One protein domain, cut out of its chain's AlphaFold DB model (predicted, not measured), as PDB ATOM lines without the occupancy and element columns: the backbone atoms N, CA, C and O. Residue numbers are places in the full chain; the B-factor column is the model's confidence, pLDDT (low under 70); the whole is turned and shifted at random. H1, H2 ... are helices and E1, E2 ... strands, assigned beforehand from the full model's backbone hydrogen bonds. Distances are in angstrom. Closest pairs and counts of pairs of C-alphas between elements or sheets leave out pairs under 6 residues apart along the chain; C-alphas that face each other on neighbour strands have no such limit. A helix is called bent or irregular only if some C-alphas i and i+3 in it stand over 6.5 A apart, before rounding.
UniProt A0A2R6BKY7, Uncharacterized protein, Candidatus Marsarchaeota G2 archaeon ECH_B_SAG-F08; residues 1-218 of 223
ATOM      1  N   MET A   1     161.147 247.686  63.428       94.38
ATOM      2  CA  MET A   1     162.433 247.670  64.159       94.38
ATOM      3  C   MET A   1     162.762 246.233  64.539       94.38
ATOM      4  O   MET A   1     161.838 245.426  64.650       94.38
ATOM      5  N   ARG A   2     164.048 245.901  64.677       97.44
ATOM      6  CA  ARG A   2     164.526 244.629  65.233       97.44
ATOM      7  C   ARG A   2     164.977 244.867  66.672       97.44
ATOM      8  O   ARG A   2     165.718 245.817  66.922       97.44
ATOM      9  N   PHE A   3     164.540 244.007  67.580       98.00
ATOM     10  CA  PHE A   3     164.979 243.936  68.967       98.00
ATOM     11  C   PHE A   3     165.632 242.578  69.201       98.00
ATOM     12  O   PHE A   3     165.076 241.554  68.805       98.00
ATOM     13  N   VAL A   4     166.797 242.570  69.836       97.88
ATOM     14  CA  VAL A   4     167.448 241.359  70.337       97.88
ATOM     15  C   VAL A   4     167.481 241.463  71.855       97.88
ATOM     16  O   VAL A   4     168.082 242.389  72.397       97.88
ATOM     17  N   ASN A   5     166.803 240.544  72.529       97.31
ATOM     18  CA  ASN A   5     166.789 240.426  73.976       97.31
ATOM     19  C   ASN A   5     167.899 239.470  74.427       97.31
ATOM     20  O   ASN A   5     167.832 238.278  74.129       97.31
ATOM     21  N   LEU A   6     168.902 239.982  75.136       96.00
ATOM     22  CA  LEU A   6     169.946 239.186  75.773       96.00
ATOM     23  C   LEU A   6     169.513 238.872  77.207       96.00
ATOM     24  O   LEU A   6     169.454 239.773  78.044       96.00
ATOM     25  N   VAL A   7     169.211 237.606  77.483       92.62
ATOM     26  CA  VAL A   7     168.735 237.150  78.798       92.62
ATOM     27  C   VAL A   7     169.890 236.550  79.589       92.62
ATOM     28  O   VAL A   7     170.590 235.667  79.089       92.62
ATOM     29  N   HIS A   8     170.087 237.014  80.825       90.25
ATOM     30  CA  HIS A   8     171.133 236.519  81.715       90.25
ATOM     31  C   HIS A   8     170.704 236.508  83.195       90.25
ATOM     32  O   HIS A   8     169.924 237.352  83.630       90.25
ATOM     33  N   PRO A   9     171.285 235.636  84.038       84.12
ATOM     34  CA  PRO A   9     170.931 235.503  85.456       84.12
ATOM     35  C   PRO A   9     171.542 236.575  86.363       84.12
ATOM     36  O   PRO A   9     171.257 236.613  87.562       84.12
ATOM     37  N   GLY A  10     172.428 237.415  85.824       83.81
ATOM     38  CA  GLY A  10     173.146 238.424  86.599       83.81
ATOM     39  C   GLY A  10     174.307 237.817  87.384       83.81
ATOM     40  O   GLY A  10     174.489 238.151  88.550       83.81
ATOM     41  N   THR A  11     175.067 236.920  86.750       87.06
ATOM     42  CA  THR A  11     176.410 236.489  87.176       87.06
ATOM     43  C   THR A  11     177.466 237.267  86.395       87.06
ATOM     44  O   THR A  11     177.193 237.705  85.272       87.06
ATOM     45  N   CYS A  12     178.671 237.446  86.947       86.00
ATOM     46  CA  CYS A  12     179.720 238.186  86.234       86.00
ATOM     47  C   CYS A  12     180.101 237.469  84.931       86.00
ATOM     48  O   CYS A  12     180.270 238.118  83.902       86.00
ATOM     49  N   GLU A  13     180.161 236.134  84.946       87.94
ATOM     50  CA  GLU A  13     180.417 235.326  83.747       87.94
ATOM     51  C   GLU A  13     179.383 235.560  82.633       87.94
ATOM     52  O   GLU A  13     179.758 235.743  81.474       87.94
ATOM     53  N   ALA A  14     178.087 235.604  82.961       90.25
ATOM     54  CA  ALA A  14     177.058 235.849  81.954       90.25
ATOM     55  C   ALA A  14     177.099 237.298  81.439       90.25
ATOM     56  O   ALA A  14     176.923 237.532  80.244       90.25
ATOM     57  N   VAL A  15     177.395 238.274  82.303       90.56
ATOM     58  CA  VAL A  15     177.580 239.671  81.875       90.56
ATOM     59  C   VAL A  15     178.809 239.828  80.969       90.56
ATOM     60  O   VAL A  15     178.758 240.586  79.999       90.56
ATOM     61  N   GLU A  16     179.896 239.094  81.213       91.56
ATOM     62  CA  GLU A  16     181.051 239.064  80.305       91.56
ATOM     63  C   GLU A  16     180.688 238.473  78.937       91.56
ATOM     64  O   GLU A  16     181.067 239.022  77.901       91.56
ATOM     65  N   GLN A  17     179.887 237.408  78.895       92.44
ATOM     66  CA  GLN A  17     179.395 236.852  77.630       92.44
ATOM     67  C   GLN A  17     178.485 237.834  76.878       92.44
ATOM     68  O   GLN A  17     178.639 238.004  75.667       92.44
ATOM     69  N   VAL A  18     177.599 238.545  77.585       93.81
ATOM     70  CA  VAL A  18     176.802 239.646  77.014       93.81
ATOM     71  C   VAL A  18     177.718 240.706  76.418       93.81
ATOM     72  O   VAL A  18     177.548 241.084  75.262       93.81
ATOM     73  N   LYS A  19     178.739 241.148  77.157       93.69
ATOM     74  CA  LYS A  19     179.740 242.095  76.656       93.69
ATOM     75  C   LYS A  19     180.411 241.570  75.382       93.69
ATOM     76  O   LYS A  19     180.465 242.298  74.395       93.69
ATOM     77  N   HIS A  20     180.881 240.324  75.357       93.44
ATOM     78  CA  HIS A  20     181.471 239.724  74.155       93.44
ATOM     79  C   HIS A  20     180.510 239.722  72.965       93.44
ATOM     80  O   HIS A  20     180.915 240.065  71.849       93.44
ATOM     81  N   TRP A  21     179.239 239.401  73.203       94.62
ATOM     82  CA  TRP A  21     178.204 239.442  72.179       94.62
ATOM     83  C   TRP A  21     178.038 240.859  71.619       94.62
ATOM     84  O   TRP A  21     178.066 241.042  70.402       94.62
ATOM     85  N   LEU A  22     177.964 241.871  72.488       94.56
ATOM     86  CA  LEU A  22     177.846 243.279  72.092       94.56
ATOM     87  C   LEU A  22     179.036 243.741  71.235       94.56
ATOM     88  O   LEU A  22     178.867 244.494  70.285       94.56
ATOM     89  N   PHE A  23     180.255 243.275  71.502       94.38
ATOM     90  CA  PHE A  23     181.408 243.643  70.671       94.38
ATOM     91  C   PHE A  23     181.484 242.911  69.326       94.38
ATOM     92  O   PHE A  23     182.261 243.337  68.469       94.38
ATOM     93  N   SER A  24     180.694 241.853  69.145       93.88
ATOM     94  CA  SER A  24     180.736 240.968  67.974       93.88
ATOM     95  C   SER A  24     179.569 241.172  67.004       93.88
ATOM     96  O   SER A  24     179.512 240.494  65.982       93.88
ATOM     97  N   ASN A  25     178.632 242.068  67.319       94.38
ATOM     98  CA  ASN A  25     177.408 242.271  66.549       94.38
ATOM     99  C   ASN A  25     177.170 243.755  66.264       94.38
ATOM    100  O   ASN A  25     177.519 244.618  67.069       94.38
ATOM    101  N   ASP A  26     176.511 244.034  65.140       94.25
ATOM    102  CA  ASP A  26     176.127 245.387  64.745       94.25
ATOM    103  C   ASP A  26     174.734 245.745  65.273       94.25
ATOM    104  O   ASP A  26     173.760 245.011  65.086       94.25
ATOM    105  N   TYR A  27     174.633 246.906  65.915       97.12
ATOM    106  CA  TYR A  27     173.389 247.474  66.422       97.12
ATOM    107  C   TYR A  27     173.557 248.974  66.674       97.12
ATOM    108  O   TYR A  27     174.670 249.496  66.712       97.12
ATOM    109  N   GLU A  28     172.444 249.681  66.850       97.94
ATOM    110  CA  GLU A  28     172.456 251.141  66.981       97.94
ATOM    111  C   GLU A  28     172.130 251.619  68.399       97.94
ATOM    112  O   GLU A  28     172.543 252.712  68.801       97.94
ATOM    113  N   VAL A  29     171.357 250.826  69.147       98.06
ATOM    114  CA  VAL A  29     170.864 251.191  70.477       98.06
ATOM    115  C   VAL A  29     170.996 250.021  71.444       98.06
ATOM    116  O   VAL A  29     170.641 248.896  71.098       98.06
ATOM    117  N   LEU A  30     171.479 250.297  72.655       97.25
ATOM    118  CA  LEU A  30     171.537 249.373  73.786       97.25
ATOM    119  C   LEU A  30     170.642 249.879  74.918       97.25
ATOM    120  O   LEU A  30     170.848 250.977  75.432       97.25
ATOM    121  N   PHE A  31     169.692 249.053  75.331       96.25
ATOM    122  CA  PHE A  31     168.834 249.256  76.488       96.25
ATOM    123  C   PHE A  31     169.268 248.317  77.613       96.25
ATOM    124  O   PHE A  31     169.268 247.100  77.431       96.25
ATOM    125  N   LEU A  32     169.635 248.873  78.767       92.38
ATOM    126  CA  LEU A  32     169.980 248.104  79.965       92.38
ATOM    127  C   LEU A  32     168.854 248.166  80.990       92.38
ATOM    128  O   LEU A  32     168.293 249.243  81.228       92.38
ATOM    129  N   ASP A  33     168.604 247.037  81.649       89.25
ATOM    130  CA  ASP A  33     167.734 246.860  82.818       89.25
ATOM    131  C   ASP A  33     168.331 247.500  84.082       89.25
ATOM    132  O   ASP A  33     168.328 246.944  85.177       89.25
ATOM    133  N   LEU A  34     168.855 248.714  83.925       88.12
ATOM    134  CA  LEU A  34     169.402 249.543  84.980       88.12
ATOM    135  C   LEU A  34     168.518 250.776  85.195       88.12
ATOM    136  O   LEU A  34     167.741 251.159  84.310       88.12
ATOM    137  N   PRO A  35     168.623 251.425  86.364       86.62
ATOM    138  CA  PRO A  35     167.855 252.626  86.641       86.62
ATOM    139  C   PRO A  35     168.275 253.832  85.807       86.62
ATOM    140  O   PRO A  35     169.463 254.114  85.670       86.62
ATOM    141  N   GLN A  36     167.287 254.596  85.334       85.69
ATOM    142  CA  GLN A  36     167.500 255.861  84.617       85.69
ATOM    143  C   GLN A  36     168.324 256.874  85.425       85.69
ATOM    144  O   GLN A  36     169.086 257.652  84.854       85.69
ATOM    145  N   VAL A  37     168.166 256.866  86.752       76.94
ATOM    146  CA  VAL A  37     168.933 257.703  87.674       76.94
ATOM    147  C   VAL A  37     169.868 256.804  88.477       76.94
ATOM    148  O   VAL A  37     169.442 256.026  89.336       76.94
ATOM    149  N   TYR A  38     171.161 256.919  88.178       66.56
ATOM    150  CA  TYR A  38     172.221 256.239  88.906       66.56
ATOM    151  C   TYR A  38     172.918 257.215  89.853       66.56
ATOM    152  O   TYR A  38     173.483 258.215  89.412       66.56
ATOM    153  N   ASP A  39     172.893 256.897  91.146       63.75
ATOM    154  CA  ASP A  39     173.746 257.531  92.145       63.75
ATOM    155  C   ASP A  39     174.896 256.565  92.487       63.75
ATOM    156  O   ASP A  39     174.651 255.522  93.104       63.75
ATOM    157  N   PRO A  40     176.148 256.879  92.102       58.22
ATOM    158  CA  PRO A  40     177.311 256.054  92.415       58.22
ATOM    159  C   PRO A  40     177.575 255.875  93.913       58.22
ATOM    160  O   PRO A  40     178.272 254.936  94.296       58.22
ATOM    161  N   SER A  41     177.036 256.760  94.757       57.81
ATOM    162  CA  SER A  41     177.176 256.698  96.214       57.81
ATOM    163  C   SER A  41     176.161 255.768  96.888       57.81
ATOM    164  O   SER A  41     176.320 255.421  98.061       57.81
ATOM    165  N   ASP A  42     175.149 255.298  96.152       62.75
ATOM    166  CA  ASP A  42     174.147 254.377  96.672       62.75
ATOM    167  C   ASP A  42     174.716 252.954  96.809       62.75
ATOM    168  O   ASP A  42     174.810 252.168  95.858       62.75
ATOM    169  N   LEU A  43     175.079 252.606  98.044       49.41
ATOM    170  CA  LEU A  43     175.661 251.312  98.389       49.41
ATOM    171  C   LEU A  43     174.720 250.125  98.110       49.41
ATOM    172  O   LEU A  43     175.221 249.024  97.857       49.41
ATOM    173  N   SER A  44     173.394 250.325  98.111       52.19
ATOM    174  CA  SER A  44     172.413 249.269  97.808       52.19
ATOM    175  C   SER A  44     172.462 248.864  96.331       52.19
ATOM    176  O   SER A  44     172.462 247.675  96.009       52.19
ATOM    177  N   LEU A  45     172.649 249.846  95.443       51.59
ATOM    178  CA  LEU A  45     172.907 249.628  94.023       51.59
ATOM    179  C   LEU A  45     174.338 249.135  93.788       51.59
ATOM    180  O   LEU A  45     174.554 248.291  92.925       51.59
ATOM    181  N   SER A  46     175.314 249.598  94.578       49.81
ATOM    182  CA  SER A  46     176.737 249.283  94.378       49.81
ATOM    183  C   SER A  46     177.062 247.782  94.377       49.81
ATOM    184  O   SER A  46     177.981 247.367  93.678       49.81
ATOM    185  N   ARG A  47     176.317 246.943  95.119       48.41
ATOM    186  CA  ARG A  47     176.528 245.481  95.130       48.41
ATOM    187  C   ARG A  47     175.863 244.771  93.950       48.41
ATOM    188  O   ARG A  47     176.492 243.883  93.388       48.41
ATOM    189  N   GLY A  48     174.655 245.175  93.545       56.06
ATOM    190  CA  GLY A  48     173.995 244.646  92.341       56.06
ATOM    191  C   GLY A  48     174.692 245.083  91.047       56.06
ATOM    192  O   GLY A  48     174.823 244.306  90.108       56.06
ATOM    193  N   LEU A  49     175.248 246.297  91.031       62.47
ATOM    194  CA  LEU A  49     175.994 246.847  89.898       62.47
ATOM    195  C   LEU A  49     177.398 246.268  89.734       62.47
ATOM    196  O   LEU A  49     177.960 246.392  88.649       62.47
ATOM    197  N   LYS A  50     177.971 245.620  90.761       69.88
ATOM    198  CA  LYS A  50     179.261 244.921  90.613       69.88
ATOM    199  C   LYS A  50     179.201 243.861  89.522       69.88
ATOM    200  O   LYS A  50     180.145 243.741  88.755       69.88
ATOM    201  N   VAL A  51     178.077 243.155  89.411       76.56
ATOM    202  CA  VAL A  51     177.868 242.168  88.346       76.56
ATOM    203  C   VAL A  51     177.867 242.844  86.973       76.56
ATOM    204  O   VAL A  51     178.458 242.333  86.030       76.56
ATOM    205  N   TYR A  52     177.279 244.036  86.868       80.69
ATOM    206  CA  TYR A  52     177.255 244.830  85.638       80.69
ATOM    207  C   TYR A  52     178.562 245.585  85.365       80.69
ATOM    208  O   TYR A  52     178.683 246.216  84.315       80.69
ATOM    209  N   GLN A  53     179.556 245.531  86.258       82.50
ATOM    210  CA  GLN A  53     180.797 246.295  86.124       82.50
ATOM    211  C   GLN A  53     181.511 246.070  84.779       82.50
ATOM    212  O   GLN A  53     181.904 247.073  84.178       82.50
ATOM    213  N   PRO A  54     181.623 244.837  84.242       84.38
ATOM    214  CA  PRO A  54     182.183 244.626  82.908       84.38
ATOM    215  C   PRO A  54     181.457 245.397  81.805       84.38
ATOM    216  O   PRO A  54     182.088 245.980  80.923       84.38
ATOM    217  N   LEU A  55     180.126 245.430  81.868       86.25
ATOM    218  CA  LEU A  55     179.289 246.115  80.891       86.25
ATOM    219  C   LEU A  55     179.380 247.636  81.051       86.25
ATOM    220  O   LEU A  55     179.525 248.350  80.061       86.25
ATOM    221  N   LEU A  56     179.381 248.128  82.294       86.81
ATOM    222  CA  LEU A  56     179.558 249.547  82.610       86.81
ATOM    223  C   LEU A  56     180.919 250.075  82.130       86.81
ATOM    224  O   LEU A  56     180.995 251.168  81.569       86.81
ATOM    225  N   GLN A  57     181.986 249.286  82.282       87.25
ATOM    226  CA  GLN A  57     183.323 249.622  81.778       87.25
ATOM    227  C   GLN A  57     183.397 249.646  80.244       87.25
ATOM    228  O   GLN A  57     184.230 250.357  79.684       87.25
ATOM    229  N   ALA A  58     182.525 248.905  79.556       88.19
ATOM    230  CA  ALA A  58     182.461 248.884  78.099       88.19
ATOM    231  C   ALA A  58     181.709 250.085  77.496       88.19
ATOM    232  O   ALA A  58     181.930 250.403  76.325       88.19
ATOM    233  N   LEU A  59     180.854 250.775  78.265       89.88
ATOM    234  CA  LEU A  59     179.983 251.838  77.741       89.88
ATOM    235  C   LEU A  59     180.726 252.960  76.997       89.88
ATOM    236  O   LEU A  59     180.256 253.330  75.920       89.88
ATOM    237  N   PRO A  60     181.879 253.482  77.471       89.38
ATOM    238  CA  PRO A  60     182.614 254.515  76.736       89.38
ATOM    239  C   PRO A  60     183.078 254.043  75.353       89.38
ATOM    240  O   PRO A  60     183.043 254.803  74.384       89.38
ATOM    241  N   VAL A  61     183.474 252.773  75.241       93.00
ATOM    242  CA  VAL A  61     183.917 252.183  73.973       93.00
ATOM    243  C   VAL A  61     182.728 252.007  73.032       93.00
ATOM    244  O   VAL A  61     182.821 252.375  71.864       93.00
ATOM    245  N   LEU A  62     181.589 251.520  73.532       92.31
ATOM    246  CA  LEU A  62     180.361 251.418  72.738       92.31
ATOM    247  C   LEU A  62     179.905 252.800  72.241       92.31
ATOM    248  O   LEU A  62     179.610 252.963  71.058       92.31
ATOM    249  N   ALA A  63     179.952 253.819  73.102       90.31
ATOM    250  CA  ALA A  63     179.633 255.194  72.729       90.31
ATOM    251  C   ALA A  63     180.565 255.731  71.626       90.31
ATOM    252  O   ALA A  63     180.089 256.351  70.677       90.31
ATOM    253  N   SER A  64     181.872 255.437  71.684       92.62
ATOM    254  CA  SER A  64     182.819 255.816  70.619       92.62
ATOM    255  C   SER A  64     182.542 255.146  69.267       92.62
ATOM    256  O   SER A  64     182.925 255.682  68.231       92.62
ATOM    257  N   LYS A  65     181.825 254.013  69.262       92.69
ATOM    258  CA  LYS A  65     181.331 253.341  68.049       92.69
ATOM    259  C   LYS A  65     179.999 253.917  67.539       92.69
ATOM    260  O   LYS A  65     179.441 253.394  66.583       92.69
ATOM    261  N   GLY A  66     179.476 254.975  68.165       94.50
ATOM    262  CA  GLY A  66     178.213 255.615  67.785       94.50
ATOM    263  C   GLY A  66     176.956 254.919  68.319       94.50
ATOM    264  O   GLY A  66     175.847 255.270  67.915       94.50
ATOM    265  N   ILE A  67     177.106 253.959  69.236       97.00
ATOM    266  CA  ILE A  67     175.987 253.242  69.855       97.00
ATOM    267  C   ILE A  67     175.343 254.131  70.922       97.00
ATOM    268  O   ILE A  67     176.012 254.611  71.838       97.00
ATOM    269  N   SER A  68     174.026 254.320  70.839       96.81
ATOM    270  CA  SER A  68     173.261 255.004  71.886       96.81
ATOM    271  C   SER A  68     172.955 254.040  73.033       96.81
ATOM    272  O   SER A  68     172.394 252.973  72.801       96.81
ATOM    273  N   VAL A  69     173.296 254.405  74.270       94.44
ATOM    274  CA  VAL A  69     173.046 253.577  75.462       94.44
ATOM    275  C   VAL A  69     171.994 254.241  76.341       94.44
ATOM    276  O   VAL A  69     172.112 255.426  76.655       94.44
ATOM    277  N   TYR A  70     170.996 253.471  76.769       94.44
ATOM    278  CA  TYR A  70     169.924 253.929  77.642       94.44
ATOM    279  C   TYR A  70     169.649 252.933  78.767       94.44
ATOM    280  O   TYR A  70     169.669 251.722  78.564       94.44
ATOM    281  N   PHE A  71     169.342 253.452  79.951       92.38
ATOM    282  CA  PHE A  71     168.883 252.676  81.102       92.38
ATOM    283  C   PHE A  71     167.378 252.897  81.214       92.38
ATOM    284  O   PHE A  71     166.957 254.051  81.192       92.38
ATOM    285  N   TYR A  72     166.559 251.844  81.239       92.44
ATOM    286  CA  TYR A  72     165.110 252.014  81.051       92.44
ATOM    287  C   TYR A  72     164.268 251.854  82.317       92.44
ATOM    288  O   TYR A  72     163.093 252.222  82.290       92.44
ATOM    289  N   LEU A  73     164.832 251.384  83.435       90.62
ATOM    290  CA  LEU A  73     164.044 251.216  84.655       90.62
ATOM    291  C   LEU A  73     163.653 252.577  85.241       90.62
ATOM    292  O   LEU A  73     164.505 253.423  85.540       90.62
ATOM    293  N   SER A  74     162.343 252.776  85.397       90.56
ATOM    294  CA  SER A  74     161.757 254.008  85.928       90.56
ATOM    295  C   SER A  74     162.242 254.299  87.357       90.56
ATOM    296  O   SER A  74     162.355 253.380  88.179       90.56
ATOM    297  N   PRO A  75     162.469 255.579  87.718       87.56
ATOM    298  CA  PRO A  75     162.842 255.955  89.084       87.56
ATOM    299  C   PRO A  75     161.809 255.532  90.141       87.56
ATOM    300  O   PRO A  75     162.166 255.230  91.278       87.56
ATOM    301  N   ARG A  76     160.521 255.481  89.765       87.00
ATOM    302  CA  ARG A  76     159.431 255.035  90.649       87.00
ATOM    303  C   ARG A  76     159.558 253.558  91.005       87.00
ATOM    304  O   ARG A  76     159.514 253.222  92.185       87.00
ATOM    305  N   TYR A  77     159.764 252.698  90.007       90.50
ATOM    306  CA  TYR A  77     160.021 251.278  90.237       90.50
ATOM    307  C   TYR A  77     161.293 251.083  91.068       90.50
ATOM    308  O   TYR A  77     161.280 250.352  92.055       90.50
ATOM    309  N   GLN A  78     162.364 251.807  90.733       87.00
ATOM    310  CA  GLN A  78     163.640 251.718  91.439       87.00
ATOM    311  C   GLN A  78     163.513 252.025  92.940       87.00
ATOM    312  O   GLN A  78     164.144 251.349  93.752       87.00
ATOM    313  N   ALA A  79     162.726 253.034  93.326       88.06
ATOM    314  CA  ALA A  79     162.522 253.370  94.734       88.06
ATOM    315  C   ALA A  79     161.905 252.197  95.516       88.06
ATOM    316  O   ALA A  79     162.402 251.846  96.585       88.06
ATOM    317  N   VAL A  80     160.888 251.546  94.942       92.25
ATOM    318  CA  VAL A  80     160.231 250.380  95.552       92.25
ATOM    319  C   VAL A  80     161.161 249.167  95.568       92.25
ATOM    320  O   VAL A  80     161.278 248.508  96.596       92.25
ATOM    321  N   ALA A  81     161.870 248.895  94.470       89.25
ATOM    322  CA  ALA A  81     162.805 247.772  94.386       89.25
ATOM    323  C   ALA A  81     163.903 247.852  95.466       89.25
ATOM    324  O   ALA A  81     164.276 246.837  96.053       89.25
ATOM    325  N   LYS A  82     164.382 249.061  95.797       86.50
ATOM    326  CA  LYS A  82     165.345 249.273  96.893       86.50
ATOM    327  C   LYS A  82     164.761 248.944  98.266       86.50
ATOM    328  O   LYS A  82     165.418 248.270  99.057       86.50
ATOM    329  N   GLU A  83     163.550 249.418  98.555       90.88
ATOM    330  CA  GLU A  83     162.856 249.119  99.815       90.88
ATOM    331  C   GLU A  83     162.641 247.608  99.966       90.88
ATOM    332  O   GLU A  83     163.032 247.010 100.971       90.88
ATOM    333  N   VAL A  84     162.133 246.976  98.908       92.88
ATOM    334  CA  VAL A  84     161.886 245.535  98.848       92.88
ATOM    335  C   VAL A  84     163.177 244.739  99.039       92.88
ATOM    336  O   VAL A  84     163.192 243.792  99.824       92.88
ATOM    337  N   ALA A  85     164.292 245.141  98.421       89.75
ATOM    338  CA  ALA A  85     165.584 244.479  98.614       89.75
ATOM    339  C   ALA A  85     166.047 244.492 100.086       89.75
ATOM    340  O   ALA A  85     166.576 243.490 100.580       89.75
ATOM    341  N   LEU A  86     165.826 245.594 100.814       90.38
ATOM    342  CA  LEU A  86     166.139 245.690 102.245       90.38
ATOM    343  C   LEU A  86     165.217 244.802 103.092       90.38
ATOM    344  O   LEU A  86     165.691 244.097 103.989       90.38
ATOM    345  N   GLU A  87     163.919 244.781 102.788       95.19
ATOM    346  CA  GLU A  87     162.957 243.898 103.454       95.19
ATOM    347  C   GLU A  87     163.304 242.417 103.234       95.19
ATOM    348  O   GLU A  87     163.317 241.635 104.190       95.19
ATOM    349  N   PHE A  88     163.675 242.031 102.009       94.19
ATOM    350  CA  PHE A  88     164.126 240.676 101.688       94.19
ATOM    351  C   PHE A  88     165.427 240.302 102.390       94.19
ATOM    352  O   PHE A  88     165.571 239.159 102.828       94.19
ATOM    353  N   ALA A  89     166.367 241.234 102.556       92.50
ATOM    354  CA  ALA A  89     167.574 240.982 103.338       92.50
ATOM    355  C   ALA A  89     167.231 240.673 104.809       92.50
ATOM    356  O   ALA A  89     167.737 239.699 105.377       92.50
ATOM    357  N   ALA A  90     166.314 241.438 105.410       95.19
ATOM    358  CA  ALA A  90     165.842 241.202 106.775       95.19
ATOM    359  C   ALA A  90     165.057 239.883 106.908       95.19
ATOM    360  O   ALA A  90     165.230 239.140 107.877       95.19
ATOM    361  N   LEU A  91     164.205 239.568 105.931       97.19
ATOM    362  CA  LEU A  91     163.492 238.294 105.843       97.19
ATOM    363  C   LEU A  91     164.459 237.114 105.714       97.19
ATOM    364  O   LEU A  91     164.320 236.132 106.441       97.19
ATOM    365  N   THR A  92     165.473 237.228 104.856       96.44
ATOM    366  CA  THR A  92     166.511 236.206 104.660       96.44
ATOM    367  C   THR A  92     167.260 235.938 105.964       96.44
ATOM    368  O   THR A  92     167.454 234.783 106.338       96.44
ATOM    369  N   LEU A  93     167.638 236.987 106.704       95.56
ATOM    370  CA  LEU A  93     168.289 236.837 108.006       95.56
ATOM    371  C   LEU A  93     167.395 236.096 109.013       95.56
ATOM    372  O   LEU A  93     167.868 235.194 109.702       95.56
ATOM    373  N   ARG A  94     166.100 236.430 109.078       97.00
ATOM    374  CA  ARG A  94     165.132 235.735 109.944       97.00
ATOM    375  C   ARG A  94     164.935 234.273 109.541       97.00
ATOM    376  O   ARG A  94     164.929 233.404 110.412       97.00
ATOM    377  N   ALA A  95     164.852 233.997 108.244       97.12
ATOM    378  CA  ALA A  95     164.718 232.647 107.710       97.12
ATOM    379  C   ALA A  95     165.942 231.777 108.039       97.12
ATOM    380  O   ALA A  95     165.781 230.631 108.452       97.12
ATOM    381  N   ARG A  96     167.159 232.342 107.988       95.25
ATOM    382  CA  ARG A  96     168.388 231.672 108.461       95.25
ATOM    383  C   ARG A  96     168.362 231.318 109.949       95.25
ATOM    384  O   ARG A  96     169.022 230.369 110.354       95.25
ATOM    385  N   LEU A  97     167.597 232.054 110.754       94.62
ATOM    386  CA  LEU A  97     167.351 231.765 112.173       94.62
ATOM    387  C   LEU A  97     166.153 230.816 112.386       94.62
ATOM    388  O   LEU A  97     165.659 230.693 113.506       94.62
ATOM    389  N   GLY A  98     165.657 230.171 111.325       92.06
ATOM    390  CA  GLY A  98     164.550 229.213 111.365       92.06
ATOM    391  C   GLY A  98     163.152 229.839 111.352       92.06
ATOM    392  O   GLY A  98     162.166 229.121 111.498       92.06
ATOM    393  N   ARG A  99     163.032 231.162 111.180       95.44
ATOM    394  CA  ARG A  99     161.739 231.868 111.149       95.44
ATOM    395  C   ARG A  99     161.320 232.146 109.710       95.44
ATOM    396  O   ARG A  99     161.733 233.145 109.124       95.44
ATOM    397  N   ILE A 100     160.508 231.251 109.152       96.12
ATOM    398  CA  ILE A 100     159.981 231.359 107.788       96.12
ATOM    399  C   ILE A 100     158.480 231.634 107.845       96.12
ATOM    400  O   ILE A 100     157.709 230.806 108.325       96.12
ATOM    401  N   GLU A 101     158.082 232.784 107.308       96.81
ATOM    402  CA  GLU A 101     156.691 233.231 107.194       96.81
ATOM    403  C   GLU A 101     156.381 233.466 105.707       96.81
ATOM    404  O   GLU A 101     156.586 234.579 105.217       96.81
ATOM    405  N   PRO A 102     155.954 232.438 104.947       97.25
ATOM    406  CA  PRO A 102     155.885 232.540 103.489       97.25
ATOM    407  C   PRO A 102     154.936 233.637 102.998       97.25
ATOM    408  O   PRO A 102     155.257 234.325 102.033       97.25
ATOM    409  N   GLU A 103     153.833 233.881 103.707       97.19
ATOM    410  CA  GLU A 103     152.916 234.978 103.385       97.19
ATOM    411  C   GLU A 103     153.599 236.347 103.467       97.19
ATOM    412  O   GLU A 103     153.430 237.169 102.573       97.19
ATOM    413  N   GLN A 104     154.455 236.578 104.469       97.62
ATOM    414  CA  GLN A 104     155.196 237.835 104.566       97.62
ATOM    415  C   GLN A 104     156.145 238.020 103.374       97.62
ATOM    416  O   GLN A 104     156.246 239.117 102.833       97.62
ATOM    417  N   TRP A 105     156.817 236.953 102.932       98.06
ATOM    418  CA  TRP A 105     157.680 236.998 101.747       98.06
ATOM    419  C   TRP A 105     156.884 237.309 100.476       98.06
ATOM    420  O   TRP A 105     157.325 238.119  99.659       98.06
ATOM    421  N   LYS A 106     155.703 236.696 100.320       98.06
ATOM    422  CA  LYS A 106     154.799 236.972  99.199       98.06
ATOM    423  C   LYS A 106     154.352 238.431  99.206       98.06
ATOM    424  O   LYS A 106     154.462 239.085  98.179       98.06
ATOM    425  N   GLU A 107     153.909 238.957 100.347       97.50
ATOM    426  CA  GLU A 107     153.473 240.354 100.460       97.50
ATOM    427  C   GLU A 107     154.587 241.345 100.113       97.50
ATOM    428  O   GLU A 107     154.344 242.311  99.390       97.50
ATOM    429  N   VAL A 108     155.825 241.085 100.542       97.06
ATOM    430  CA  VAL A 108     156.975 241.923 100.173       97.06
ATOM    431  C   VAL A 108     157.267 241.844  98.666       97.06
ATOM    432  O   VAL A 108     157.408 242.886  98.029       97.06
ATOM    433  N   ALA A 109     157.271 240.651  98.058       96.81
ATOM    434  CA  ALA A 109     157.433 240.510  96.602       96.81
ATOM    435  C   ALA A 109     156.310 241.199  95.809       96.81
ATOM    436  O   ALA A 109     156.570 241.831  94.784       96.81
ATOM    437  N   LYS A 110     155.060 241.125  96.286       96.94
ATOM    438  CA  LYS A 110     153.909 241.770  95.636       96.94
ATOM    439  C   LYS A 110     154.079 243.282  95.530       96.94
ATOM    440  O   LYS A 110     153.611 243.854  94.549       96.94
ATOM    441  N   LYS A 111     154.744 243.937  96.493       96.44
ATOM    442  CA  LYS A 111     155.040 245.380  96.408       96.44
ATOM    443  C   LYS A 111     155.843 245.699  95.146       96.44
ATOM    444  O   LYS A 111     155.452 246.578  94.379       96.44
ATOM    445  N   GLU A 112     156.924 244.958  94.910       94.38
ATOM    446  CA  GLU A 112     157.777 245.153  93.736       94.38
ATOM    447  C   GLU A 112     157.068 244.757  92.441       94.38
ATOM    448  O   GLU A 112     157.103 245.520  91.480       94.38
ATOM    449  N   VAL A 113     156.368 243.619  92.424       94.88
ATOM    450  CA  VAL A 113     155.592 243.168  91.257       94.88
ATOM    451  C   VAL A 113     154.551 244.214  90.851       94.88
ATOM    452  O   VAL A 113     154.465 244.575  89.680       94.88
ATOM    453  N   LYS A 114     153.796 244.768  91.807       95.25
ATOM    454  CA  LYS A 114     152.814 245.827  91.530       95.25
ATOM    455  C   LYS A 114     153.479 247.096  91.009       95.25
ATOM    456  O   LYS A 114     152.990 247.674  90.042       95.25
ATOM    457  N   ALA A 115     154.594 247.513  91.609       94.44
ATOM    458  CA  ALA A 115     155.341 248.683  91.151       94.44
ATOM    459  C   ALA A 115     155.915 248.491  89.737       94.44
ATOM    460  O   ALA A 115     155.919 249.431  88.937       94.44
ATOM    461  N   PHE A 116     156.367 247.275  89.422       92.31
ATOM    462  CA  PHE A 116     156.825 246.887  88.096       92.31
ATOM    463  C   PHE A 116     155.685 246.978  87.075       92.31
ATOM    464  O   PHE A 116     155.816 247.702  86.093       92.31
ATOM    465  N   ILE A 117     154.536 246.350  87.356       92.88
ATOM    466  CA  ILE A 117     153.345 246.388  86.490       92.88
ATOM    467  C   ILE A 117     152.897 247.831  86.232       92.88
ATOM    468  O   ILE A 117     152.670 248.218  85.091       92.88
ATOM    469  N   GLN A 118     152.836 248.661  87.276       94.44
ATOM    470  CA  GLN A 118     152.485 250.083  87.162       94.44
ATOM    471  C   GLN A 118     153.486 250.899  86.330       94.44
ATOM    472  O   GLN A 118     153.156 251.998  85.885       94.44
ATOM    473  N   SER A 119     154.704 250.389  86.142       93.56
ATOM    474  CA  SER A 119     155.769 251.044  85.382       93.56
ATOM    475  C   SER A 119     155.941 250.490  83.963       93.56
ATOM    476  O   SER A 119     156.721 251.069  83.207       93.56
ATOM    477  N   LEU A 120     155.221 249.427  83.578       92.81
ATOM    478  CA  LEU A 120     155.350 248.782  82.263       92.81
ATOM    479  C   LEU A 120     155.140 249.774  81.117       92.81
ATOM    480  O   LEU A 120     156.036 249.951  80.297       92.81
ATOM    481  N   ASP A 121     154.034 250.521  81.134       93.88
ATOM    482  CA  ASP A 121     153.740 251.539  80.117       93.88
ATOM    483  C   ASP A 121     154.849 252.591  79.988       93.88
ATOM    484  O   ASP A 121     155.076 253.149  78.910       93.88
ATOM    485  N   GLU A 122     155.493 252.950  81.102       93.69
ATOM    486  CA  GLU A 122     156.607 253.898  81.111       93.69
ATOM    487  C   GLU A 122     157.849 253.266  80.478       93.69
ATOM    488  O   GLU A 122     158.449 253.883  79.598       93.69
ATOM    489  N   HIS A 123     158.202 252.036  80.866       93.94
ATOM    490  CA  HIS A 123     159.350 251.300  80.323       93.94
ATOM    491  C   HIS A 123     159.187 251.051  78.818       93.94
ATOM    492  O   HIS A 123     160.093 251.384  78.049       93.94
ATOM    493  N   THR A 124     158.022 250.562  78.375       95.69
ATOM    494  CA  THR A 124     157.723 250.325  76.954       95.69
ATOM    495  C   THR A 124     157.867 251.609  76.152       95.69
ATOM    496  O   THR A 124     158.605 251.644  75.164       95.69
ATOM    497  N   ARG A 125     157.204 252.700  76.569       95.94
ATOM    498  CA  ARG A 125     157.286 253.985  75.854       95.94
ATOM    499  C   ARG A 125     158.704 254.537  75.847       95.94
ATOM    500  O   ARG A 125     159.143 255.088  74.835       95.94
ATOM    501  N   TYR A 126     159.433 254.391  76.950       96.00
ATOM    502  CA  TYR A 126     160.811 254.854  77.050       96.00
ATOM    503  C   TYR A 126     161.714 254.174  76.015       96.00
ATOM    504  O   TYR A 126     162.475 254.865  75.331       96.00
ATOM    505  N   ILE A 127     161.584 252.852  75.862       97.12
ATOM    506  CA  ILE A 127     162.322 252.065  74.867       97.12
ATOM    507  C   ILE A 127     161.848 252.415  73.449       97.12
ATOM    508  O   ILE A 127     162.660 252.788  72.603       97.12
ATOM    509  N   ALA A 128     160.539 252.370  73.189       96.62
ATOM    510  CA  ALA A 128     159.967 252.573  71.857       96.62
ATOM    511  C   ALA A 128     160.313 253.946  71.254       96.62
ATOM    512  O   ALA A 128     160.609 254.043  70.067       96.62
ATOM    513  N   THR A 129     160.331 255.004  72.069       97.00
ATOM    514  CA  THR A 129     160.644 256.375  71.615       97.00
ATOM    515  C   THR A 129     162.118 256.604  71.272       97.00
ATOM    516  O   THR A 129     162.445 257.595  70.622       97.00
ATOM    517  N   ARG A 130     163.013 255.712  71.708       97.69
ATOM    518  CA  ARG A 130     164.470 255.809  71.505       97.69
ATOM    519  C   ARG A 130     165.020 254.736  70.574       97.69
ATOM    520  O   ARG A 130     166.198 254.787  70.221       97.69
ATOM    521  N   ALA A 131     164.190 253.763  70.219       97.50
ATOM    522  CA  ALA A 131     164.570 252.662  69.362       97.50
ATOM    523  C   ALA A 131     164.863 253.140  67.930       97.50
ATOM    524  O   ALA A 131     164.248 254.075  67.414       97.50
ATOM    525  N   LYS A 132     165.822 252.472  67.287       97.50
ATOM    526  CA  LYS A 132     166.201 252.651  65.880       97.50
ATOM    527  C   LYS A 132     165.960 251.352  65.107       97.50
ATOM    528  O   LYS A 132     165.088 250.557  65.468       97.50
ATOM    529  N   SER A 133     166.698 251.102  64.027       97.25
ATOM    530  CA  SER A 133     166.468 249.938  63.168       97.25
ATOM    531  C   SER A 133     166.853 248.639  63.871       97.25
ATOM    532  O   SER A 133     166.074 247.682  63.813       97.25
ATOM    533  N   VAL A 134     168.002 248.619  64.560       97.56
ATOM    534  CA  VAL A 134     168.513 247.459  65.314       97.56
ATOM    535  C   VAL A 134     168.820 247.841  66.763       97.56
ATOM    536  O   VAL A 134     169.671 248.688  67.031       97.56
ATOM    537  N   ASN A 135     168.126 247.187  67.693       98.12
ATOM    538  CA  ASN A 135     168.147 247.489  69.121       98.12
ATOM    539  C   ASN A 135     168.505 246.241  69.919       98.12
ATOM    540  O   ASN A 135     167.976 245.162  69.646       98.12
ATOM    541  N   ILE A 136     169.341 246.406  70.934       97.56
ATOM    542  CA  ILE A 136     169.653 245.373  71.915       97.56
ATOM    543  C   ILE A 136     169.005 245.756  73.234       97.56
ATOM    544  O   ILE A 136     169.155 246.890  73.684       97.56
ATOM    545  N   CYS A 137     168.313 244.813  73.855       96.94
ATOM    546  CA  CYS A 137     167.785 244.943  75.202       96.94
ATOM    547  C   CYS A 137     168.432 243.874  76.079       96.94
ATOM    548  O   CYS A 137     168.517 242.719  75.671       96.94
ATOM    549  N   VAL A 138     168.888 244.243  77.269       93.69
ATOM    550  CA  VAL A 138     169.350 243.288  78.279       93.69
ATOM    551  C   VAL A 138     168.196 243.029  79.240       93.69
ATOM    552  O   VAL A 138     167.654 243.985  79.786       93.69
ATOM    553  N   ASN A 139     167.808 241.759  79.399       92.81
ATOM    554  CA  ASN A 139     166.688 241.305  80.233       92.81
ATOM    555  C   ASN A 139     165.375 242.077  79.996       92.81
ATOM    556  O   ASN A 139     164.701 242.509  80.936       92.81
ATOM    557  N   LEU A 140     164.986 242.233  78.725       94.81
ATOM    558  CA  LEU A 140     163.702 242.823  78.358       94.81
ATOM    559  C   LEU A 140     162.562 242.037  79.029       94.81
ATOM    560  O   LEU A 140     162.496 240.815  78.849       94.81
ATOM    561  N   PRO A 141     161.647 242.698  79.760       92.56
ATOM    562  CA  PRO A 141     160.530 241.997  80.365       92.56
ATOM    563  C   PRO A 141     159.629 241.338  79.323       92.56
ATOM    564  O   PRO A 141     159.435 241.875  78.227       92.56
ATOM    565  N   ALA A 142     159.048 240.192  79.681       92.50
ATOM    566  CA  ALA A 142     158.178 239.422  78.794       92.50
ATOM    567  C   ALA A 142     156.984 240.254  78.301       92.50
ATOM    568  O   ALA A 142     156.650 240.212  77.122       92.50
ATOM    569  N   GLU A 143     156.416 241.074  79.181       92.81
ATOM    570  CA  GLU A 143     155.278 241.945  78.899       92.81
ATOM    571  C   GLU A 143     155.637 243.016  77.849       92.81
ATOM    572  O   GLU A 143     154.916 243.204  76.872       92.81
ATOM    573  N   VAL A 144     156.814 243.644  77.969       95.00
ATOM    574  CA  VAL A 144     157.308 244.624  76.980       95.00
ATOM    575  C   VAL A 144     157.620 243.943  75.640       95.00
ATOM    576  O   VAL A 144     157.346 244.483  74.566       95.00
ATOM    577  N   LYS A 145     158.178 242.728  75.683       95.62
ATOM    578  CA  LYS A 145     158.419 241.899  74.493       95.62
ATOM    579  C   LYS A 145     157.114 241.575  73.760       95.62
ATOM    580  O   LYS A 145     157.078 241.689  72.534       95.62
ATOM    581  N   GLU A 146     156.067 241.178  74.479       94.88
ATOM    582  CA  GLU A 146     154.743 240.906  73.910       94.88
ATOM    583  C   GLU A 146     154.160 242.153  73.237       94.88
ATOM    584  O   GLU A 146     153.716 242.073  72.089       94.88
ATOM    585  N   GLU A 147     154.256 243.322  73.875       95.31
ATOM    586  CA  GLU A 147     153.821 244.592  73.281       95.31
ATOM    587  C   GLU A 147     154.573 244.925  71.984       95.31
ATOM    588  O   GLU A 147     153.960 245.344  70.999       95.31
ATOM    589  N   PHE A 148     155.886 244.686  71.922       96.62
ATOM    590  CA  PHE A 148     156.663 244.896  70.696       96.62
ATOM    591  C   PHE A 148     156.295 243.922  69.575       96.62
ATOM    592  O   PHE A 148     156.245 244.329  68.410       96.62
ATOM    593  N   LEU A 149     156.013 242.660  69.901       96.62
ATOM    594  CA  LEU A 149     155.524 241.683  68.926       96.62
ATOM    595  C   LEU A 149     154.151 242.095  68.376       96.62
ATOM    596  O   LEU A 149     153.959 242.093  67.159       96.62
ATOM    597  N   LEU A 150     153.227 242.516  69.247       96.81
ATOM    598  CA  LEU A 150     151.904 243.021  68.856       96.81
ATOM    599  C   LEU A 150     151.993 244.296  68.003       96.81
ATOM    600  O   LEU A 150     151.201 244.475  67.080       96.81
ATOM    601  N   ALA A 151     152.996 245.144  68.244       95.69
ATOM    602  CA  ALA A 151     153.302 246.320  67.428       95.69
ATOM    603  C   ALA A 151     153.986 245.994  66.078       95.69
ATOM    604  O   ALA A 151     154.389 246.900  65.343       95.69
ATOM    605  N   GLY A 152     154.150 244.712  65.730       96.94
ATOM    606  CA  GLY A 152     154.734 244.269  64.461       96.94
ATOM    607  C   GLY A 152     156.258 244.393  64.395       96.94
ATOM    608  O   GLY A 152     156.839 244.428  63.306       96.94
ATOM    609  N   HIS A 153     156.939 244.501  65.537       97.19
ATOM    610  CA  HIS A 153     158.398 244.473  65.589       97.19
ATOM    611  C   HIS A 153     158.928 243.038  65.576       97.19
ATOM    612  O   HIS A 153     158.272 242.098  66.016       97.19
ATOM    613  N   LYS A 154     160.155 242.864  65.073       97.44
ATOM    614  CA  LYS A 154     160.858 241.582  65.170       97.44
ATOM    615  C   LYS A 154     161.573 241.540  66.512       97.44
ATOM    616  O   LYS A 154     162.429 242.393  66.736       97.44
ATOM    617  N   VAL A 155     161.247 240.568  67.358       97.12
ATOM    618  CA  VAL A 155     161.926 240.353  68.641       97.12
ATOM    619  C   VAL A 155     162.581 238.976  68.629       97.12
ATOM    620  O   VAL A 155     161.909 237.970  68.418       97.12
ATOM    621  N   GLU A 156     163.892 238.946  68.817       96.75
ATOM    622  CA  GLU A 156     164.709 237.741  68.962       96.75
ATOM    623  C   GLU A 156     165.166 237.624  70.414       96.75
ATOM    624  O   GLU A 156     165.429 238.637  71.059       96.75
ATOM    625  N   GLU A 157     165.264 236.405  70.933       95.56
ATOM    626  CA  GLU A 157     165.724 236.146  72.294       95.56
ATOM    627  C   GLU A 157     166.962 235.258  72.257       95.56
ATOM    628  O   GLU A 157     166.949 234.187  71.653       95.56
ATOM    629  N   ILE A 158     168.029 235.724  72.900       95.00
ATOM    630  CA  ILE A 158     169.281 234.997  73.064       95.00
ATOM    631  C   ILE A 158     169.477 234.807  74.560       95.00
ATOM    632  O   ILE A 158     169.739 235.759  75.300       95.00
ATOM    633  N   VAL A 159     169.336 233.564  75.007       92.56
ATOM    634  CA  VAL A 159     169.577 233.193  76.398       92.56
ATOM    635  C   VAL A 159     171.066 232.919  76.559       92.56
ATOM    636  O   VAL A 159     171.571 231.912  76.076       92.56
ATOM    637  N   VAL A 160     171.771 233.850  77.202       90.81
ATOM    638  CA  VAL A 160     173.202 233.712  77.515       90.81
ATOM    639  C   VAL A 160     173.380 232.682  78.625       90.81
ATOM    640  O   VAL A 160     174.244 231.816  78.552       90.81
ATOM    641  N   ASP A 161     172.527 232.765  79.647       86.94
ATOM    642  CA  ASP A 161     172.366 231.728  80.657       86.94
ATOM    643  C   ASP A 161     170.950 231.810  81.259       86.94
ATOM    644  O   ASP A 161     170.347 232.885  81.306       86.94
ATOM    645  N   VAL A 162     170.402 230.678  81.697       83.44
ATOM    646  CA  VAL A 162     169.031 230.551  82.203       83.44
ATOM    647  C   VAL A 162     168.970 231.002  83.664       83.44
ATOM    648  O   VAL A 162     169.618 230.365  84.495       83.44
ATOM    649  N   PRO A 163     168.174 232.031  84.021       83.12
ATOM    650  CA  PRO A 163     167.941 232.424  85.410       83.12
ATOM    651  C   PRO A 163     167.308 231.297  86.226       83.12
ATOM    652  O   PRO A 163     166.211 230.828  85.923       83.12
ATOM    653  N   CYS A 164     168.014 230.849  87.264       87.31
ATOM    654  CA  CYS A 164     167.606 229.687  88.051       87.31
ATOM    655  C   CYS A 164     167.734 229.869  89.567       87.31
ATOM    656  O   CYS A 164     167.718 228.881  90.313       87.31
ATOM    657  N   LYS A 165     167.903 231.107  90.051       91.81
ATOM    658  CA  LYS A 165     167.980 231.354  91.496       91.81
ATOM    659  C   LYS A 165     166.604 231.071  92.108       91.81
ATOM    660  O   LYS A 165     165.585 231.340  91.466       91.81
ATOM    661  N   PRO A 166     166.534 230.594  93.363       94.00
ATOM    662  CA  PRO A 166     165.252 230.339  94.026       94.00
ATOM    663  C   PRO A 166     164.338 231.565  94.015       94.00
ATOM    664  O   PRO A 166     163.133 231.452  93.805       94.00
ATOM    665  N   MET A 167     164.939 232.746  94.164       93.31
ATOM    666  CA  MET A 167     164.214 234.005  94.124       93.31
ATOM    667  C   MET A 167     163.766 234.421  92.723       93.31
ATOM    668  O   MET A 167     162.684 234.978  92.614       93.31
ATOM    669  N   ASP A 168     164.475 234.075  91.647       91.00
ATOM    670  CA  ASP A 168     163.956 234.332  90.293       91.00
ATOM    671  C   ASP A 168     162.617 233.593  90.099       91.00
ATOM    672  O   ASP A 168     161.625 234.159  89.640       91.00
ATOM    673  N   ILE A 169     162.563 232.336  90.556       93.88
ATOM    674  CA  ILE A 169     161.363 231.492  90.494       93.88
ATOM    675  C   ILE A 169     160.272 232.018  91.437       93.88
ATOM    676  O   ILE A 169     159.095 232.030  91.076       93.88
ATOM    677  N   PHE A 170     160.644 232.457  92.643       96.31
ATOM    678  CA  PHE A 170     159.708 233.023  93.615       96.31
ATOM    679  C   PHE A 170     159.025 234.278  93.065       96.31
ATOM    680  O   PHE A 170     157.797 234.352  93.071       96.31
ATOM    681  N   TRP A 171     159.800 235.234  92.546       94.50
ATOM    682  CA  TRP A 171     159.267 236.460  91.949       94.50
ATOM    683  C   TRP A 171     158.382 236.155  90.742       94.50
ATOM    684  O   TRP A 171     157.291 236.715  90.638       94.50
ATOM    685  N   GLN A 172     158.790 235.222  89.878       93.50
ATOM    686  CA  GLN A 172     157.974 234.805  88.739       93.50
ATOM    687  C   GLN A 172     156.630 234.210  89.185       93.50
ATOM    688  O   GLN A 172     155.594 234.570  88.630       93.50
ATOM    689  N   LYS A 173     156.604 233.362  90.222       96.50
ATOM    690  CA  LYS A 173     155.349 232.812  90.769       96.50
ATOM    691  C   LYS A 173     154.451 233.880  91.390       96.50
ATOM    692  O   LYS A 173     153.241 233.824  91.188       96.50
ATOM    693  N   VAL A 174     155.013 234.856  92.104       97.06
ATOM    694  CA  VAL A 174     154.233 235.992  92.633       97.06
ATOM    695  C   VAL A 174     153.662 236.828  91.488       97.06
ATOM    696  O   VAL A 174     152.484 237.169  91.513       97.06
ATOM    697  N   LYS A 175     154.458 237.104  90.451       95.12
ATOM    698  CA  LYS A 175     153.992 237.815  89.256       95.12
ATOM    699  C   LYS A 175     152.852 237.074  88.561       95.12
ATOM    700  O   LYS A 175     151.855 237.688  88.199       95.12
ATOM    701  N   GLU A 176     152.968 235.758  88.410       94.69
ATOM    702  CA  GLU A 176     151.918 234.936  87.808       94.69
ATOM    703  C   GLU A 176     150.633 234.869  88.645       94.69
ATOM    704  O   GLU A 176     149.537 234.807  88.082       94.69
ATOM    705  N   GLU A 177     150.753 234.895  89.973       95.69
ATOM    706  CA  GLU A 177     149.608 234.995  90.881       95.69
ATOM    707  C   GLU A 177     148.884 236.336  90.713       95.69
ATOM    708  O   GLU A 177     147.666 236.348  90.546       95.69
ATOM    709  N   GLU A 178     149.621 237.450  90.676       94.12
ATOM    710  CA  GLU A 178     149.043 238.796  90.553       94.12
ATOM    711  C   GLU A 178     148.466 239.081  89.154       94.12
ATOM    712  O   GLU A 178     147.411 239.702  89.047       94.12
ATOM    713  N   LEU A 179     149.129 238.634  88.079       90.25
ATOM    714  CA  LEU A 179     148.704 238.915  86.700       90.25
ATOM    715  C   LEU A 179     147.656 237.937  86.171       90.25
ATOM    716  O   LEU A 179     146.753 238.334  85.436       90.25
ATOM    717  N   TYR A 180     147.788 236.654  86.507       91.75
ATOM    718  CA  TYR A 180     147.006 235.586  85.878       91.75
ATOM    719  C   TYR A 180     146.162 234.792  86.878       91.75
ATOM    720  O   TYR A 180     145.518 233.816  86.490       91.75
ATOM    721  N   GLY A 181     146.177 235.155  88.165       92.06
ATOM    722  CA  GLY A 181     145.439 234.443  89.209       92.06
ATOM    723  C   GLY A 181     145.943 233.018  89.458       92.06
ATOM    724  O   GLY A 181     145.219 232.201  90.034       92.06
ATOM    725  N   LYS A 182     147.161 232.674  89.011       94.50
ATOM    726  CA  LYS A 182     147.732 231.342  89.247       94.50
ATOM    727  C   LYS A 182     148.088 231.187  90.720       94.50
ATOM    728  O   LYS A 182     148.923 231.912  91.246       94.50
ATOM    729  N   LYS A 183     147.485 230.204  91.388       94.44
ATOM    730  CA  LYS A 183     147.691 229.978  92.823       94.44
ATOM    731  C   LYS A 183     149.159 229.662  93.137       94.44
ATOM    732  O   LYS A 183     149.678 228.653  92.663       94.44
ATOM    733  N   PHE A 184     149.774 230.454  94.013       97.00
ATOM    734  CA  PHE A 184     151.090 230.181  94.586       97.00
ATOM    735  C   PHE A 184     150.931 229.779  96.060       97.00
ATOM    736  O   PHE A 184     150.620 230.612  96.916       97.00
ATOM    737  N   SER A 185     151.066 228.484  96.370       96.88
ATOM    738  CA  SER A 185     150.767 227.978  97.718       96.88
ATOM    739  C   SER A 185     151.827 228.358  98.758       96.88
ATOM    740  O   SER A 185     152.977 228.650  98.430       96.88
ATOM    741  N   GLN A 186     151.443 228.310 100.038       96.69
ATOM    742  CA  GLN A 186     152.356 228.571 101.155       96.69
ATOM    743  C   GLN A 186     153.478 227.532 101.224       96.69
ATOM    744  O   GLN A 186     154.610 227.869 101.556       96.69
ATOM    745  N   GLU A 187     153.184 226.275 100.891       97.31
ATOM    746  CA  GLU A 187     154.155 225.181 100.882       97.31
ATOM    747  C   GLU A 187     155.185 225.355  99.763       97.31
ATOM    748  O   GLU A 187     156.383 225.183  99.994       97.31
ATOM    749  N   GLU A 188     154.739 225.743  98.563       97.38
ATOM    750  CA  GLU A 188     155.638 226.065  97.453       97.38
ATOM    751  C   GLU A 188     156.515 227.273  97.789       97.38
ATOM    752  O   GLU A 188     157.728 227.233  97.576       97.38
ATOM    753  N   ALA A 189     155.915 228.326  98.354       97.88
ATOM    754  CA  ALA A 189     156.631 229.517  98.791       97.88
ATOM    755  C   ALA A 189     157.677 229.168  99.852       97.88
ATOM    756  O   ALA A 189     158.844 229.524  99.704       97.88
ATOM    757  N   LYS A 190     157.296 228.396 100.877       97.94
ATOM    758  CA  LYS A 190     158.205 227.930 101.928       97.94
ATOM    759  C   LYS A 190     159.402 227.177 101.349       97.94
ATOM    760  O   LYS A 190     160.531 227.488 101.714       97.94
ATOM    761  N   LYS A 191     159.170 226.250 100.417       97.25
ATOM    762  CA  LYS A 191     160.241 225.477  99.776       97.25
ATOM    763  C   LYS A 191     161.237 226.376  99.036       97.25
ATOM    764  O   LYS A 191     162.441 226.185  99.166       97.25
ATOM    765  N   LEU A 192     160.751 227.361  98.280       97.56
ATOM    766  CA  LEU A 192     161.615 228.319  97.578       97.56
ATOM    767  C   LEU A 192     162.403 229.208  98.552       97.56
ATOM    768  O   LEU A 192     163.562 229.519  98.292       97.56
ATOM    769  N   ILE A 193     161.811 229.572  99.694       98.06
ATOM    770  CA  ILE A 193     162.492 230.338 100.749       98.06
ATOM    771  C   ILE A 193     163.602 229.507 101.401       98.06
ATOM    772  O   ILE A 193     164.706 230.007 101.597       98.06
ATOM    773  N   GLU A 194     163.341 228.236 101.710       97.44
ATOM    774  CA  GLU A 194     164.352 227.313 102.245       97.44
ATOM    775  C   GLU A 194     165.515 227.136 101.259       97.44
ATOM    776  O   GLU A 194     166.680 227.241 101.643       97.44
ATOM    777  N   GLN A 195     165.203 226.975  99.971       97.06
ATOM    778  CA  GLN A 195     166.196 226.924  98.897       97.06
ATOM    779  C   GLN A 195     166.998 228.225  98.777       97.06
ATOM    780  O   GLN A 195     168.211 228.187  98.592       97.06
ATOM    781  N   HIS A 196     166.353 229.386  98.904       96.50
ATOM    782  CA  HIS A 196     167.045 230.675  98.921       96.50
ATOM    783  C   HIS A 196     167.993 230.799 100.113       96.50
ATOM    784  O   HIS A 196     169.119 231.261  99.958       96.50
ATOM    785  N   VAL A 197     167.578 230.353 101.299       96.69
ATOM    786  CA  VAL A 197     168.439 230.333 102.489       96.69
ATOM    787  C   VAL A 197     169.669 229.447 102.272       96.69
ATOM    788  O   VAL A 197     170.778 229.860 102.618       96.69
ATOM    789  N   GLU A 198     169.494 228.269 101.672       95.81
ATOM    790  CA  GLU A 198     170.597 227.383 101.287       95.81
ATOM    791  C   GLU A 198     171.531 228.062 100.272       95.81
ATOM    792  O   GLU A 198     172.749 228.082 100.461       95.81
ATOM    793  N   PHE A 199     170.963 228.684  99.237       95.00
ATOM    794  CA  PHE A 199     171.710 229.421  98.222       95.00
ATOM    795  C   PHE A 199     172.522 230.577  98.825       95.00
ATOM    796  O   PHE A 199     173.704 230.731  98.526       95.00
ATOM    797  N   VAL A 200     171.938 231.348  99.745       93.94
ATOM    798  CA  VAL A 200     172.642 232.404 100.488       93.94
ATOM    799  C   VAL A 200     173.758 231.829 101.362       93.94
ATOM    800  O   VAL A 200     174.807 232.458 101.489       93.94
ATOM    801  N   GLY A 201     173.574 230.635 101.931       94.69
ATOM    802  CA  GLY A 201     174.645 229.901 102.608       94.69
ATOM    803  C   GLY A 201     175.852 229.673 101.696       94.69
ATOM    804  O   GLY A 201     176.968 230.027 102.071       94.69
ATOM    805  N   LEU A 202     175.621 229.198 100.467       94.56
ATOM    806  CA  LEU A 202     176.681 229.002  99.469       94.56
ATOM    807  C   LEU A 202     177.401 230.311  99.116       94.56
ATOM    808  O   LEU A 202     178.628 230.321  99.034       94.56
ATOM    809  N   ILE A 203     176.661 231.416  98.952       92.06
ATOM    810  CA  ILE A 203     177.249 232.737  98.662       92.06
ATOM    811  C   ILE A 203     178.216 233.161  99.774       92.06
ATOM    812  O   ILE A 203     179.261 233.742  99.493       92.06
ATOM    813  N   LEU A 204     177.872 232.895 101.037       90.31
ATOM    814  CA  LEU A 204     178.697 233.277 102.187       90.31
ATOM    815  C   LEU A 204     179.951 232.411 102.345       90.31
ATOM    816  O   LEU A 204     180.948 232.892 102.876       90.31
ATOM    817  N   GLU A 205     179.898 231.148 101.925       93.06
ATOM    818  CA  GLU A 205     181.037 230.224 101.983       93.06
ATOM    819  C   GLU A 205     182.014 230.395 100.815       93.06
ATOM    820  O   GLU A 205     183.194 230.058 100.940       93.06
ATOM    821  N   LYS A 206     181.513 230.860  99.670       88.38
ATOM    822  CA  LYS A 206     182.257 230.991  98.417       88.38
ATOM    823  C   LYS A 206     182.220 232.451  97.960       88.38
ATOM    824  O   LYS A 206     182.776 233.330  98.612       88.38
ATOM    825  N   ASP A 207     181.546 232.692  96.848       87.69
ATOM    826  CA  ASP A 207     181.128 233.974  96.311       87.69
ATOM    827  C   ASP A 207     179.855 233.736  95.477       87.69
ATOM    828  O   ASP A 207     179.347 232.613  95.399       87.69
ATOM    829  N   PHE A 208     179.296 234.791  94.884       87.00
ATOM    830  CA  PHE A 208     178.034 234.693  94.151       87.00
ATOM    831  C   PHE A 208     178.114 233.803  92.901       87.00
ATOM    832  O   PHE A 208     177.205 233.005  92.670       87.00
ATOM    833  N   ASP A 209     179.179 233.923  92.109       88.12
ATOM    834  CA  ASP A 209     179.299 233.221  90.828       88.12
ATOM    835  C   ASP A 209     179.523 231.720  91.049       88.12
ATOM    836  O   ASP A 209     178.874 230.893  90.404       88.12
ATOM    837  N   GLU A 210     180.374 231.349  92.008       90.31
ATOM    838  CA  GLU A 210     180.598 229.947  92.361       90.31
ATOM    839  C   GLU A 210     179.352 229.327  93.012       90.31
ATOM    840  O   GLU A 210     178.950 228.212  92.666       90.31
ATOM    841  N   ALA A 211     178.671 230.069  93.896       92.25
ATOM    842  CA  ALA A 211     177.397 229.633  94.460       92.25
ATOM    843  C   ALA A 211     176.352 229.386  93.365       92.25
ATOM    844  O   ALA A 211     175.639 228.380  93.413       92.25
ATOM    845  N   TYR A 212     176.281 230.263  92.357       90.69
ATOM    846  CA  TYR A 212     175.378 230.106  91.220       90.69
ATOM    847  C   TYR A 212     175.687 228.847  90.404       90.69
ATOM    848  O   TYR A 212     174.770 228.081  90.100       90.69
ATOM    849  N   LYS A 213     176.963 228.573  90.105       90.75
ATOM    850  CA  LYS A 213     177.386 227.354  89.388       90.75
ATOM    851  C   LYS A 213     176.980 226.086  90.129       90.75
ATOM    852  O   LYS A 213     176.375 225.191  89.534       90.75
ATOM    853  N   ILE A 214     177.264 226.029  91.431       92.75
ATOM    854  CA  ILE A 214     176.880 224.905  92.293       92.75
ATOM    855  C   ILE A 214     175.356 224.751  92.309       92.75
ATOM    856  O   ILE A 214     174.839 223.644  92.142       92.75
ATOM    857  N   TRP A 215     174.626 225.854  92.484       93.56
ATOM    858  CA  TRP A 215     173.168 225.840  92.531       93.56
ATOM    859  C   TRP A 215     172.561 225.310  91.233       93.56
ATOM    860  O   TRP A 215     171.763 224.373  91.263       93.56
ATOM    861  N   LYS A 216     173.003 225.840  90.087       90.06
ATOM    862  CA  LYS A 216     172.560 225.433  88.749       90.06
ATOM    863  C   LYS A 216     172.721 223.928  88.521       90.06
ATOM    864  O   LYS A 216     171.803 223.286  88.009       90.06
ATOM    865  N   GLN A 217     173.846 223.350  88.955       89.69
ATOM    866  CA  GLN A 217     174.090 221.904  88.885       89.69
ATOM    867  C   GLN A 217     173.125 221.102  89.772       89.69
ATOM    868  O   GLN A 217     172.635 220.054  89.350       89.69
ATOM    869  N   ARG A 218     172.808 221.596  90.979       89.88
ATOM    870  CA  ARG A 218     171.871 220.935  91.910       89.88
ATOM    871  C   ARG A 218     170.447 220.898  91.372       89.88
ATOM    872  O   ARG A 218     169.801 219.854  91.431       89.88
TER     873      ARG A 218
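What this domain is: This is residues 1 to 218 of the 223 residues of an uncharacterized protein of Candidatus Marsarchaeota G2 archaeon ECH_B_SAG-F08 (UniProt A0A2R6BKY7). Two lobes stand one next to the other: a strongly twisted sheet of five parallel strands with H1 over one face and H4b and H5 over the other, and, beyond the last residues of the strands, a group of helices. In this second lobe the helical hairpins H3 with H4a and H6 with H7 cross, and H8 packs on residues 199 to 203 of H7; the bent helix H4 reaches from one lobe into the other. The printed part has 218 residues with eight named helices and five named strands, in the order E1 H1 E2 H2 E3 H3 H4 E4 H5 E5 H6 H7 H8; the sheet runs E3 E2 E4 E1 E5, and the class is mixed, helices and strands. The whole is compact, with a radius of gyration of the C-alphas of 17.8 A and spans of 53 by 38 by 34 A.

How they stand to each other: E1, residues 2 to 7, and E2, residues 29 to 35, are inner strands with E4, residues 134 to 138, between them; N 4 and O 135 are 2.9 A apart, N 31 and O 136 2.8 A, both within hydrogen-bond range. H1, residues 12 to 24, is on the sheet at a height of 9.8 A, over E1 and only just over E4, with 3 C-alphas there. E1, H1 and E2 form a split strand-helix-strand unit, its parallel strands not neighbours, with a right-handed crossover. H2, residues 43 to 64, was assigned as one helix by its hydrogen bonds but is bent: C-alphas 51 and 54 are 7.4 A apart, and its arms H2a, residues 43 to 51, and H2b, residues 54 to 64, stand about perpendicular at 78 degrees. H2b, irregular with C-alphas 57 and 60 7.1 A apart, only grazes the sheet and touches H1, closest at the C-alphas of Lys 19 and Leu 55, 5.9 A. E3, residues 68 to 73, is an edge strand beside E2, with N 32 and O 70 at 2.9 A; E2, H2 and E3 form a right-handed strand-helix-strand unit. H3, residues 75 to 96, forms a hairpin with H4a, residues 102 to 118, at a shallow tilt of 12 degrees, closest at the C-alphas of Tyr 77 and Ala 115, 5.4 A. H4a is an arm of H4, residues 102 to 128, likewise assigned as one helix by its hydrogen bonds but bent, with C-alphas 118 and 121 7.3 A apart; H4b, residues 121 to 128, is on the face opposite H1. H5, residues 142 to 150, is on the same face as H4b, over E1 and E5, residues 154 to 159; E4, H5 and E5 form a second split unit, also right-handed. E5 is the other edge strand, with N 5 and O 156 at 2.8 A. H6, residues 166 to 180, touches residues 106 to 113 of H4a alone, closest at the C-alphas of Val 113 and Lys 175, 5.9 A. H7, residues 186 to 205, forms a hairpin with H6 and touches H3 about perpendicular, at 85 degrees, with residues 193 to 197 alone, closest at the C-alphas of Arg 96 and Val 197, 6.1 A. H8, residues 208 to 218, touches H7 at a steep tilt of 50 degrees, closest at the C-alphas of Leu 202 and Ala 211, 5.1 A. Every O i to N i+4 pair is within hydrogen-bond range in H1, H4b, H5, H6, H7 and H8, against 2 of 5 in H2a, with 3 of 6 O i to N i+3 pairs, 5 of 7 in H2b, 17 of 18 in H3 and 12 of 13 in H4a.

Where its parts are: E1 begins at C-alpha 2, (164.526, 244.629, 65.233), and H8 ends at C-alpha 218, (171.871, 220.935, 91.910). H3 is 31.6 A long, H7 28.7 A and H4a 24.2 A.

The domain as a whole: The C-alphas farthest apart, of Gly 66 and Gly 98, are 52.8 A apart. The printed part has no cut and no long link. Its mean pLDDT is 91.1, with residues 38 to 50 under 70.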